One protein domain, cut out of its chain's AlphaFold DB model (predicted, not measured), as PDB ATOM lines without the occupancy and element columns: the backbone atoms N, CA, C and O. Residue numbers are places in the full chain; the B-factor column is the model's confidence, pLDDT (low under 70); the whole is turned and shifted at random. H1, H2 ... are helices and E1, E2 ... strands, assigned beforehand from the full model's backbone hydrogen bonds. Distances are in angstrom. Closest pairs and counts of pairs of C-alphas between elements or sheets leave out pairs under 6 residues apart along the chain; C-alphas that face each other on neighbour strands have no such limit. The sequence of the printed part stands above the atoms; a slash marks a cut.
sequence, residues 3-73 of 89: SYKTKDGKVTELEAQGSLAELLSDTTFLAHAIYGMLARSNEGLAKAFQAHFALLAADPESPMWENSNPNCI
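Overview. This is residues 3 to 73 of the 89 residues of an uncharacterized protein of Oscillibacter sp (UniProt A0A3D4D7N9). Look for a loose, open frame: a small two-strand hairpin, E1 and E2, leads into a V-shaped helical hairpin, H1 and H2, whose closed end is at the turn between the helices. From the end of H2 the unnamed tail, residues 59 to 73, winds back toward the strand hairpin, and the middle of the frame is left open. You have 71 printed residues, with two named strands and two named helices in the order E1, E2, H1, H2 along the printed part; the sheet has the order E1 - E2, antiparallel, and the class is mixed, helices and strands. The whole is loose, with a radius of gyration of the C-alphas of 14.1 A, and spans 37 by 29 by 27 A.

Along the chain. Begin at C-alpha 3, at (135.000, 257.743, 234.917), where strand E1 starts; it takes residues 3 to 7. After a tight link of 2 residues you meet strand E2, residues 10 to 16, which runs 17.1 A from first to last C-alpha. Helix H1 follows as residues 20 to 41; find C-alpha 20 at (135.794, 242.719, 233.743), and from there it runs 31.9 A. Helix H2, residues 43 to 58, runs 22.6 A and ends with C-alpha 58 at (131.620, 237.935, 252.718).

Arrangement. E1 and E2 form a hairpin of antiparallel neighbours, with 162 degrees between their directions. Look there at N 3 and O 15, 2.8 A apart, and N 5 and O 13, 2.9 A apart, both within hydrogen-bond range. Going on from E2 to H1, a tight link of 3 residues, you find 1 pair of C-alphas within 8 A, those of Ala 16 and Leu 23 at 7.1 A. H1 and H2 touch, and their closest C-alphas are those of Leu 38 and Ala 46, 4.8 A apart. H1 touches H2 with residues 35 to 39 alone, and H2 touches H1 with residues 45 to 50 alone. They form a helical hairpin over a tight link of 1 residue and run opposite ways at a shallow tilt of 27 degrees. In H1 and H2 every O i to N i+4 pair is within hydrogen-bond range. E1 is apart from H1 and H2, and E2 is apart from H2.

Size, cuts and confidence. The two C-alphas farthest apart are those of Arg 40 and Asn 71, at 37.5 A, while those of Ser 3 and Ile 73 are 10.5 A apart. The printed part has no cut, and none of its links between named elements is long. Residues 19 to 25, of which 20 to 25 belong to H1, stand free, as do residues 58 to 63 and 66 to 71. In the B-factor column you read a mean pLDDT of 70.3 for the printed part; 34 residues are under 70, among them 9 to 18 and 62 to 73.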
ATOM      1  N   SER A   3     135.395 256.335 235.020       71.25
ATOM      2  CA  SER A   3     135.000 257.743 234.917       71.25
ATOM      3  C   SER A   3     133.733 257.973 235.723       71.25
ATOM      4  O   SER A   3     132.885 257.094 235.791       71.25
ATOM      5  N   TYR A   4     133.582 259.139 236.340       68.69
ATOM      6  CA  TYR A   4     132.417 259.426 237.171       68.69
ATOM      7  C   TYR A   4     131.975 260.880 237.034       68.69
ATOM      8  O   TYR A   4     132.786 261.765 236.750       68.69
ATOM      9  N   LYS A   5     130.684 261.129 237.260       69.88
ATOM     10  CA  LYS A   5     130.128 262.477 237.419       69.88
ATOM     11  C   LYS A   5     129.775 262.713 238.874       69.88
ATOM     12  O   LYS A   5     129.290 261.812 239.557       69.88
ATOM     13  N   THR A   6     129.990 263.941 239.330       68.75
ATOM     14  CA  THR A   6     129.631 264.363 240.683       68.75
ATOM     15  C   THR A   6     128.623 265.497 240.666       68.75
ATOM     16  O   THR A   6     128.764 266.433 239.879       68.75
ATOM     17  N   LYS A   7     127.674 265.468 241.603       64.44
ATOM     18  CA  LYS A   7     126.783 266.580 241.938       64.44
ATOM     19  C   LYS A   7     126.760 266.741 243.456       64.44
ATOM     20  O   LYS A   7     126.624 265.753 244.171       64.44
ATOM     21  N   ASP A   8     126.955 267.964 243.945       82.56
ATOM     22  CA  ASP A   8     126.988 268.279 245.384       82.56
ATOM     23  C   ASP A   8     127.983 267.411 246.185       82.56
ATOM     24  O   ASP A   8     127.703 266.956 247.292       82.56
ATOM     25  N   GLY A   9     129.146 267.117 245.590       69.25
ATOM     26  CA  GLY A   9     130.183 266.272 246.196       69.25
ATOM     27  C   GLY A   9     129.859 264.773 246.234       69.25
ATOM     28  O   GLY A   9     130.662 263.992 246.740       69.25
ATOM     29  N   LYS A  10     128.716 264.350 245.683       53.88
ATOM     30  CA  LYS A  10     128.310 262.944 245.580       53.88
ATOM     31  C   LYS A  10     128.465 262.445 244.151       53.88
ATOM     32  O   LYS A  10     128.147 263.163 243.207       53.88
ATOM     33  N   VAL A  11     128.935 261.212 243.991       64.81
ATOM     34  CA  VAL A  11     128.970 260.539 242.686       64.81
ATOM     35  C   VAL A  11     127.534 260.223 242.262       64.81
ATOM     36  O   VAL A  11     126.810 259.564 243.002       64.81
ATOM     37  N   THR A  12     127.118 260.724 241.099       67.44
ATOM     38  CA  THR A  12     125.772 260.499 240.540       67.44
ATOM     39  C   THR A  12     125.772 259.518 239.379       67.44
ATOM     40  O   THR A  12     124.758 258.885 239.123       67.44
ATOM     41  N   GLU A  13     126.897 259.401 238.677       66.12
ATOM     42  CA  GLU A  13     127.092 258.441 237.594       66.12
ATOM     43  C   GLU A  13     128.508 257.883 237.694       66.12
ATOM     44  O   GLU A  13     129.456 258.631 237.951       66.12
ATOM     45  N   LEU A  14     128.646 256.582 237.468       63.78
ATOM     46  CA  LEU A  14     129.922 255.892 237.359       63.78
ATOM     47  C   LEU A  14     129.884 255.112 236.048       63.78
ATOM     48  O   LEU A  14     128.982 254.316 235.825       63.78
ATOM     49  N   GLU A  15     130.845 255.356 235.173       65.12
ATOM     50  CA  GLU A  15     131.052 254.612 233.940       65.12
ATOM     51  C   GLU A  15     132.369 253.849 234.042       65.12
ATOM     52  O   GLU A  15     133.427 254.401 234.347       65.12
ATOM     53  N   ALA A  16     132.293 252.557 233.759       67.31
ATOM     54  CA  ALA A  16     133.421 251.648 233.752       67.31
ATOM     55  C   ALA A  16     133.666 251.189 232.311       67.31
ATOM     56  O   ALA A  16     132.825 250.521 231.711       67.31
ATOM     57  N   GLN A  17     134.815 251.555 231.740       66.88
ATOM     58  CA  GLN A  17     135.251 251.094 230.421       66.88
ATOM     59  C   GLN A  17     136.399 250.093 230.572       66.88
ATOM     60  O   GLN A  17     137.385 250.370 231.262       66.88
ATOM     61  N   GLY A  18     136.276 248.946 229.906       66.56
ATOM     62  CA  GLY A  18     137.267 247.869 229.930       66.56
ATOM     63  C   GLY A  18     136.623 246.491 230.060       66.56
ATOM     64  O   GLY A  18     135.403 246.349 230.161       66.56
ATOM     65  N   SER A  19     137.453 245.459 230.024       71.88
ATOM     66  CA  SER A  19     137.087 244.100 230.404       71.88
ATOM     67  C   SER A  19     136.815 244.005 231.910       71.88
ATOM     68  O   SER A  19     137.340 244.784 232.702       71.88
ATOM     69  N   LEU A  20     136.030 243.005 232.323       64.44
ATOM     70  CA  LEU A  20     135.794 242.719 233.743       64.44
ATOM     71  C   LEU A  20     137.114 242.548 234.518       64.44
ATOM     72  O   LEU A  20     137.233 243.034 235.635       64.44
ATOM     73  N   ALA A  21     138.119 241.918 233.906       62.84
ATOM     74  CA  ALA A  21     139.439 241.739 234.505       62.84
ATOM     75  C   ALA A  21     140.160 243.077 234.762       62.84
ATOM     76  O   ALA A  21     140.718 243.272 235.839       62.84
ATOM     77  N   GLU A  22     140.107 244.014 233.810       66.25
ATOM     78  CA  GLU A  22     140.672 245.361 233.985       66.25
ATOM     79  C   GLU A  22     139.941 246.131 235.090       66.25
ATOM     80  O   GLU A  22     140.581 246.773 235.914       66.25
ATOM     81  N   LEU A  23     138.615 246.007 235.177       69.69
ATOM     82  CA  LEU A  23     137.825 246.664 236.223       69.69
ATOM     83  C   LEU A  23     138.095 246.091 237.620       69.69
ATOM     84  O   LEU A  23     138.192 246.848 238.589       69.69
ATOM     85  N   LEU A  24     138.265 244.773 237.732       68.38
ATOM     86  CA  LEU A  24     138.670 244.121 238.979       68.38
ATOM     87  C   LEU A  24     140.077 244.559 239.401       68.38
ATOM     88  O   LEU A  24     140.307 244.843 240.578       68.38
ATOM     89  N   SER A  25     141.000 244.673 238.443       68.56
ATOM     90  CA  SER A  25     142.351 245.183 238.685       68.56
ATOM     91  C   SER A  25     142.336 246.645 239.149       68.56
ATOM     92  O   SER A  25     142.940 246.962 240.175       68.56
ATOM     93  N   ASP A  26     141.599 247.522 238.457       71.12
ATOM     94  CA  ASP A  26     141.457 248.949 238.794       71.12
ATOM     95  C   ASP A  26     140.861 249.129 240.205       71.12
ATOM     96  O   ASP A  26     141.350 249.929 241.007       71.12
ATOM     97  N   THR A  27     139.837 248.339 240.546       73.94
ATOM     98  CA  THR A  27     139.180 248.384 241.864       73.94
ATOM     99  C   THR A  27     140.111 247.903 242.976       73.94
ATOM    100  O   THR A  27     140.203 248.533 244.031       73.94
ATOM    101  N   THR A  28     140.849 246.815 242.732       72.62
ATOM    102  CA  THR A  28     141.825 246.269 243.689       72.62
ATOM    103  C   THR A  28     142.938 247.276 243.961       72.62
ATOM    104  O   THR A  28     143.300 247.511 245.116       72.62
ATOM    105  N   PHE A  29     143.445 247.921 242.909       73.19
ATOM    106  CA  PHE A  29     144.449 248.971 243.027       73.19
ATOM    107  C   PHE A  29     143.938 250.156 243.859       73.19
ATOM    108  O   PHE A  29     144.626 250.599 244.780       73.19
ATOM    109  N   LEU A  30     142.718 250.634 243.590       78.75
ATOM    110  CA  LEU A  30     142.121 251.751 244.323       78.75
ATOM    111  C   LEU A  30     141.930 251.432 245.813       78.75
ATOM    112  O   LEU A  30     142.302 252.242 246.665       78.75
ATOM    113  N   ALA A  31     141.408 250.248 246.141       79.88
ATOM    114  CA  ALA A  31     141.254 249.808 247.527       79.88
ATOM    115  C   ALA A  31     142.608 249.750 248.256       79.88
ATOM    116  O   ALA A  31     142.731 250.224 249.388       79.88
ATOM    117  N   HIS A  32     143.647 249.243 247.584       74.25
ATOM    118  CA  HIS A  32     144.998 249.185 248.137       74.25
ATOM    119  C   HIS A  32     145.598 250.583 248.359       74.25
ATOM    120  O   HIS A  32     146.219 250.839 249.393       74.25
ATOM    121  N   ALA A  33     145.369 251.518 247.432       75.25
ATOM    122  CA  ALA A  33     145.816 252.901 247.560       75.25
ATOM    123  C   ALA A  33     145.143 253.620 248.743       75.25
ATOM    124  O   ALA A  33     145.832 254.269 249.535       75.25
ATOM    125  N   ILE A  34     143.822 253.465 248.907       77.50
ATOM    126  CA  ILE A  34     143.068 254.021 250.042       77.50
ATOM    127  C   ILE A  34     143.599 253.456 251.357       77.50
ATOM    128  O   ILE A  34     143.938 254.224 252.258       77.50
ATOM    129  N   TYR A  35     143.759 252.133 251.445       79.94
ATOM    130  CA  TYR A  35     144.346 251.498 252.620       79.94
ATOM    131  C   TYR A  35     145.738 252.060 252.933       79.94
ATOM    132  O   TYR A  35     145.995 252.448 254.067       79.94
ATOM    133  N   GLY A  36     146.625 252.176 251.941       69.38
ATOM    134  CA  GLY A  36     147.974 252.708 252.137       69.38
ATOM    135  C   GLY A  36     148.008 254.179 252.571       69.38
ATOM    136  O   GLY A  36     148.920 254.590 253.291       69.38
ATOM    137  N   MET A  37     147.041 255.002 252.153       81.25
ATOM    138  CA  MET A  37     146.883 256.374 252.660       81.25
ATOM    139  C   MET A  37     146.398 256.385 254.115       81.25
ATOM    140  O   MET A  37     146.943 257.119 254.944       81.25
ATOM    141  N   LEU A  38     145.423 255.535 254.446       81.38
ATOM    142  CA  LEU A  38     144.913 255.402 255.809       81.38
ATOM    143  C   LEU A  38     145.981 254.844 256.751       81.38
ATOM    144  O   LEU A  38     146.218 255.426 257.795       81.38
ATOM    145  N   ALA A  39     146.706 253.793 256.374       79.56
ATOM    146  CA  ALA A  39     147.711 253.157 257.227       79.56
ATOM    147  C   ALA A  39     148.849 254.113 257.617       79.56
ATOM    148  O   ALA A  39     149.392 254.015 258.713       79.56
ATOM    149  N   ARG A  40     149.176 255.075 256.742       81.31
ATOM    150  CA  ARG A  40     150.172 256.123 257.011       81.31
ATOM    151  C   ARG A  40     149.675 257.238 257.931       81.31
ATOM    152  O   ARG A  40     150.496 257.931 258.519       81.31
ATOM    153  N   SER A  41     148.363 257.442 258.023       81.88
ATOM    154  CA  SER A  41     147.755 258.543 258.783       81.88
ATOM    155  C   SER A  41     147.103 258.082 260.087       81.88
ATOM    156  O   SER A  41     147.202 258.763 261.103       81.88
ATOM    157  N   ASN A  42     146.435 256.929 260.068       90.50
ATOM    158  CA  ASN A  42     145.713 256.342 261.184       90.50
ATOM    159  C   ASN A  42     145.538 254.824 260.977       90.50
ATOM    160  O   ASN A  42     144.691 254.365 260.205       90.50
ATOM    161  N   GLU A  43     146.308 254.036 261.726       87.56
ATOM    162  CA  GLU A  43     146.279 252.570 261.661       87.56
ATOM    163  C   GLU A  43     144.895 251.983 262.000       87.56
ATOM    164  O   GLU A  43     144.462 251.005 261.386       87.56
ATOM    165  N   GLY A  44     144.167 252.597 262.939       88.69
ATOM    166  CA  GLY A  44     142.825 252.162 263.331       88.69
ATOM    167  C   GLY A  44     141.814 252.302 262.193       88.69
ATOM    168  O   GLY A  44     141.062 251.367 261.917       88.69
ATOM    169  N   LEU A  45     141.843 253.430 261.475       83.81
ATOM    170  CA  LEU A  45     140.993 253.643 260.300       83.81
ATOM    171  C   LEU A  45     141.362 252.707 259.145       83.81
ATOM    172  O   LEU A  45     140.472 252.217 258.456       83.81
ATOM    173  N   ALA A  46     142.649 252.411 258.958       83.62
ATOM    174  CA  ALA A  46     143.091 251.461 257.939       83.62
ATOM    175  C   ALA A  46     142.566 250.041 258.208       83.62
ATOM    176  O   ALA A  46     142.042 249.391 257.302       83.62
ATOM    177  N   LYS A  47     142.642 249.580 259.465       86.50
ATOM    178  CA  LYS A  47     142.085 248.284 259.883       86.50
ATOM    179  C   LYS A  47     140.563 248.250 259.763       86.50
ATOM    180  O   LYS A  47     140.025 247.256 259.283       86.50
ATOM    181  N   ALA A  48     139.877 249.331 260.138       84.75
ATOM    182  CA  ALA A  48     138.429 249.441 259.977       84.75
ATOM    183  C   ALA A  48     138.011 249.373 258.498       84.75
ATOM    184  O   ALA A  48     137.094 248.632 258.155       84.75
ATOM    185  N   PHE A  49     138.726 250.075 257.611       84.50
ATOM    186  CA  PHE A  49     138.505 250.018 256.165       84.50
ATOM    187  C   PHE A  49     138.701 248.599 255.611       84.50
ATOM    188  O   PHE A  49     137.834 248.088 254.903       84.50
ATOM    189  N   GLN A  50     139.799 247.932 255.981       83.81
ATOM    190  CA  GLN A  50     140.077 246.556 255.562       83.81
ATOM    191  C   GLN A  50     138.994 245.573 256.039       83.81
ATOM    192  O   GLN A  50     138.521 244.752 255.253       83.81
ATOM    193  N   ALA A  51     138.585 245.666 257.308       83.25
ATOM    194  CA  ALA A  51     137.551 244.808 257.881       83.25
ATOM    195  C   ALA A  51     136.184 245.039 257.222       83.25
ATOM    196  O   ALA A  51     135.484 244.081 256.908       83.25
ATOM    197  N   HIS A  52     135.824 246.298 256.964       81.00
ATOM    198  CA  HIS A  52     134.574 246.639 256.294       81.00
ATOM    199  C   HIS A  52     134.521 246.086 254.866       81.00
ATOM    200  O   HIS A  52     133.517 245.496 254.476       81.00
ATOM    201  N   PHE A  53     135.617 246.199 254.112       78.50
ATOM    202  CA  PHE A  53     135.698 245.644 252.761       78.50
ATOM    203  C   PHE A  53     135.573 244.112 252.756       78.50
ATOM    204  O   PHE A  53     134.868 243.551 251.921       78.50
ATOM    205  N   ALA A  54     136.206 243.430 253.718       77.88
ATOM    206  CA  ALA A  54     136.089 241.980 253.874       77.88
ATOM    207  C   ALA A  54     134.663 241.540 254.252       77.88
ATOM    208  O   ALA A  54     134.170 240.553 253.713       77.88
ATOM    209  N   LEU A  55     133.991 242.285 255.136       77.62
ATOM    210  CA  LEU A  55     132.600 242.023 255.517       77.62
ATOM    211  C   LEU A  55     131.641 242.214 254.338       77.62
ATOM    212  O   LEU A  55     130.828 241.335 254.087       77.62
ATOM    213  N   LEU A  56     131.784 243.300 253.571       72.75
ATOM    214  CA  LEU A  56     130.966 243.547 252.377       72.75
ATOM    215  C   LEU A  56     131.134 242.466 251.301       72.75
ATOM    216  O   LEU A  56     130.190 242.203 250.565       72.75
ATOM    217  N   ALA A  57     132.316 241.857 251.192       71.19
ATOM    218  CA  ALA A  57     132.552 240.761 250.259       71.19
ATOM    219  C   ALA A  57     132.046 239.405 250.788       71.19
ATOM    220  O   ALA A  57     131.689 238.534 250.001       71.19
ATOM    221  N   ALA A  58     132.038 239.198 252.107       72.25
ATOM    222  CA  ALA A  58     131.620 237.935 252.718       72.25
ATOM    223  C   ALA A  58     130.105 237.841 252.962       72.25
ATOM    224  O   ALA A  58     129.574 236.735 253.039       72.25
ATOM    225  N   ASP A  59     129.424 238.979 253.109       73.25
ATOM    226  CA  ASP A  59     127.984 239.051 253.344       73.25
ATOM    227  C   ASP A  59     127.209 238.845 252.031       73.25
ATOM    228  O   ASP A  59     127.321 239.691 251.147       73.25
ATOM    229  N   PRO A  60     126.427 237.762 251.874       66.69
ATOM    230  CA  PRO A  60     125.652 237.499 250.662       66.69
ATOM    231  C   PRO A  60     124.495 238.487 250.437       66.69
ATOM    232  O   PRO A  60     124.015 238.588 249.310       66.69
ATOM    233  N   GLU A  61     124.060 239.221 251.467       71.31
ATOM    234  CA  GLU A  61     123.050 240.288 251.365       71.31
ATOM    235  C   GLU A  61     123.680 241.671 251.153       71.31
ATOM    236  O   GLU A  61     122.984 242.683 251.089       71.31
ATOM    237  N   SER A  62     125.008 241.730 251.022       65.44
ATOM    238  CA  SER A  62     125.723 242.975 250.787       65.44
ATOM    239  C   SER A  62     125.198 243.698 249.541       65.44
ATOM    240  O   SER A  62     125.015 243.069 248.494       65.44
ATOM    241  N   PRO A  63     125.090 245.041 249.575       60.06
ATOM    242  CA  PRO A  63     124.814 245.860 248.393       60.06
ATOM    243  C   PRO A  63     125.825 245.663 247.251       60.06
ATOM    244  O   PRO A  63     125.572 246.065 246.119       60.06
ATOM    245  N   MET A  64     126.984 245.051 247.533       63.75
ATOM    246  CA  MET A  64     127.951 244.606 246.525       63.75
ATOM    247  C   MET A  64     127.388 243.500 245.614       63.75
ATOM    248  O   MET A  64     127.782 243.417 244.451       63.75
ATOM    249  N   TRP A  65     126.491 242.661 246.141       61.41
ATOM    250  CA  TRP A  65     125.847 241.542 245.446       61.41
ATOM    251  C   TRP A  65     124.403 241.816 245.062       61.41
ATOM    252  O   TRP A  65     123.840 241.050 244.274       61.41
ATOM    253  N   GLU A  66     123.800 242.888 245.588       57.38
ATOM    254  CA  GLU A  66     122.580 243.412 244.996       57.38
ATOM    255  C   GLU A  66     122.821 243.525 243.498       57.38
ATOM    256  O   GLU A  66     123.827 244.087 243.052       57.38
ATOM    257  N   ASN A  67     121.903 242.927 242.737       48.69
ATOM    258  CA  ASN A  67     121.873 242.988 241.290       48.69
ATOM    259  C   ASN A  67     121.649 244.462 240.955       48.69
ATOM    260  O   ASN A  67     120.515 244.920 240.801       48.69
ATOM    261  N   SER A  68     122.733 245.234 240.984       47.59
ATOM    262  CA  SER A  68     122.747 246.659 240.747       47.59
ATOM    263  C   SER A  68     122.195 246.735 239.355       47.59
ATOM    264  O   SER A  68     122.846 246.245 238.437       47.59
ATOM    265  N   ASN A  69     120.952 247.201 239.226       41.38
ATOM    266  CA  ASN A  69     120.290 247.356 237.948       41.38
ATOM    267  C   ASN A  69     121.343 247.990 237.033       41.38
ATOM    268  O   ASN A  69     121.710 249.141 237.277       41.38
ATOM    269  N   PRO A  70     121.930 247.257 236.064       44.47
ATOM    270  CA  PRO A  70     123.128 247.742 235.381       44.47
ATOM    271  C   PRO A  70     122.813 249.002 234.560       44.47
ATOM    272  O   PRO A  70     123.702 249.664 234.050       44.47
ATOM    273  N   ASN A  71     121.540 249.399 234.515       40.69
ATOM    274  CA  ASN A  71     121.050 250.693 234.073       40.69
ATOM    275  C   ASN A  71     121.551 251.908 234.890       40.69
ATOM    276  O   ASN A  71     121.412 253.025 234.402       40.69
ATOM    277  N   CYS A  72     122.129 251.748 236.090       38.97
ATOM    278  CA  CYS A  72     122.777 252.860 236.815       38.97
ATOM    279  C   CYS A  72     124.237 253.081 236.377       38.97
ATOM    280  O   CYS A  72     124.791 254.158 236.591       38.97
ATOM    281  N   ILE A  73     124.865 252.046 235.806       41.16
ATOM    282  CA  ILE A  73     126.252 252.032 235.332       41.16
ATOM    283  C   ILE A  73     126.230 251.435 233.927       41.16
ATOM    284  O   ILE A  73     126.420 250.238 233.719       41.16
TER     285      ILE A  73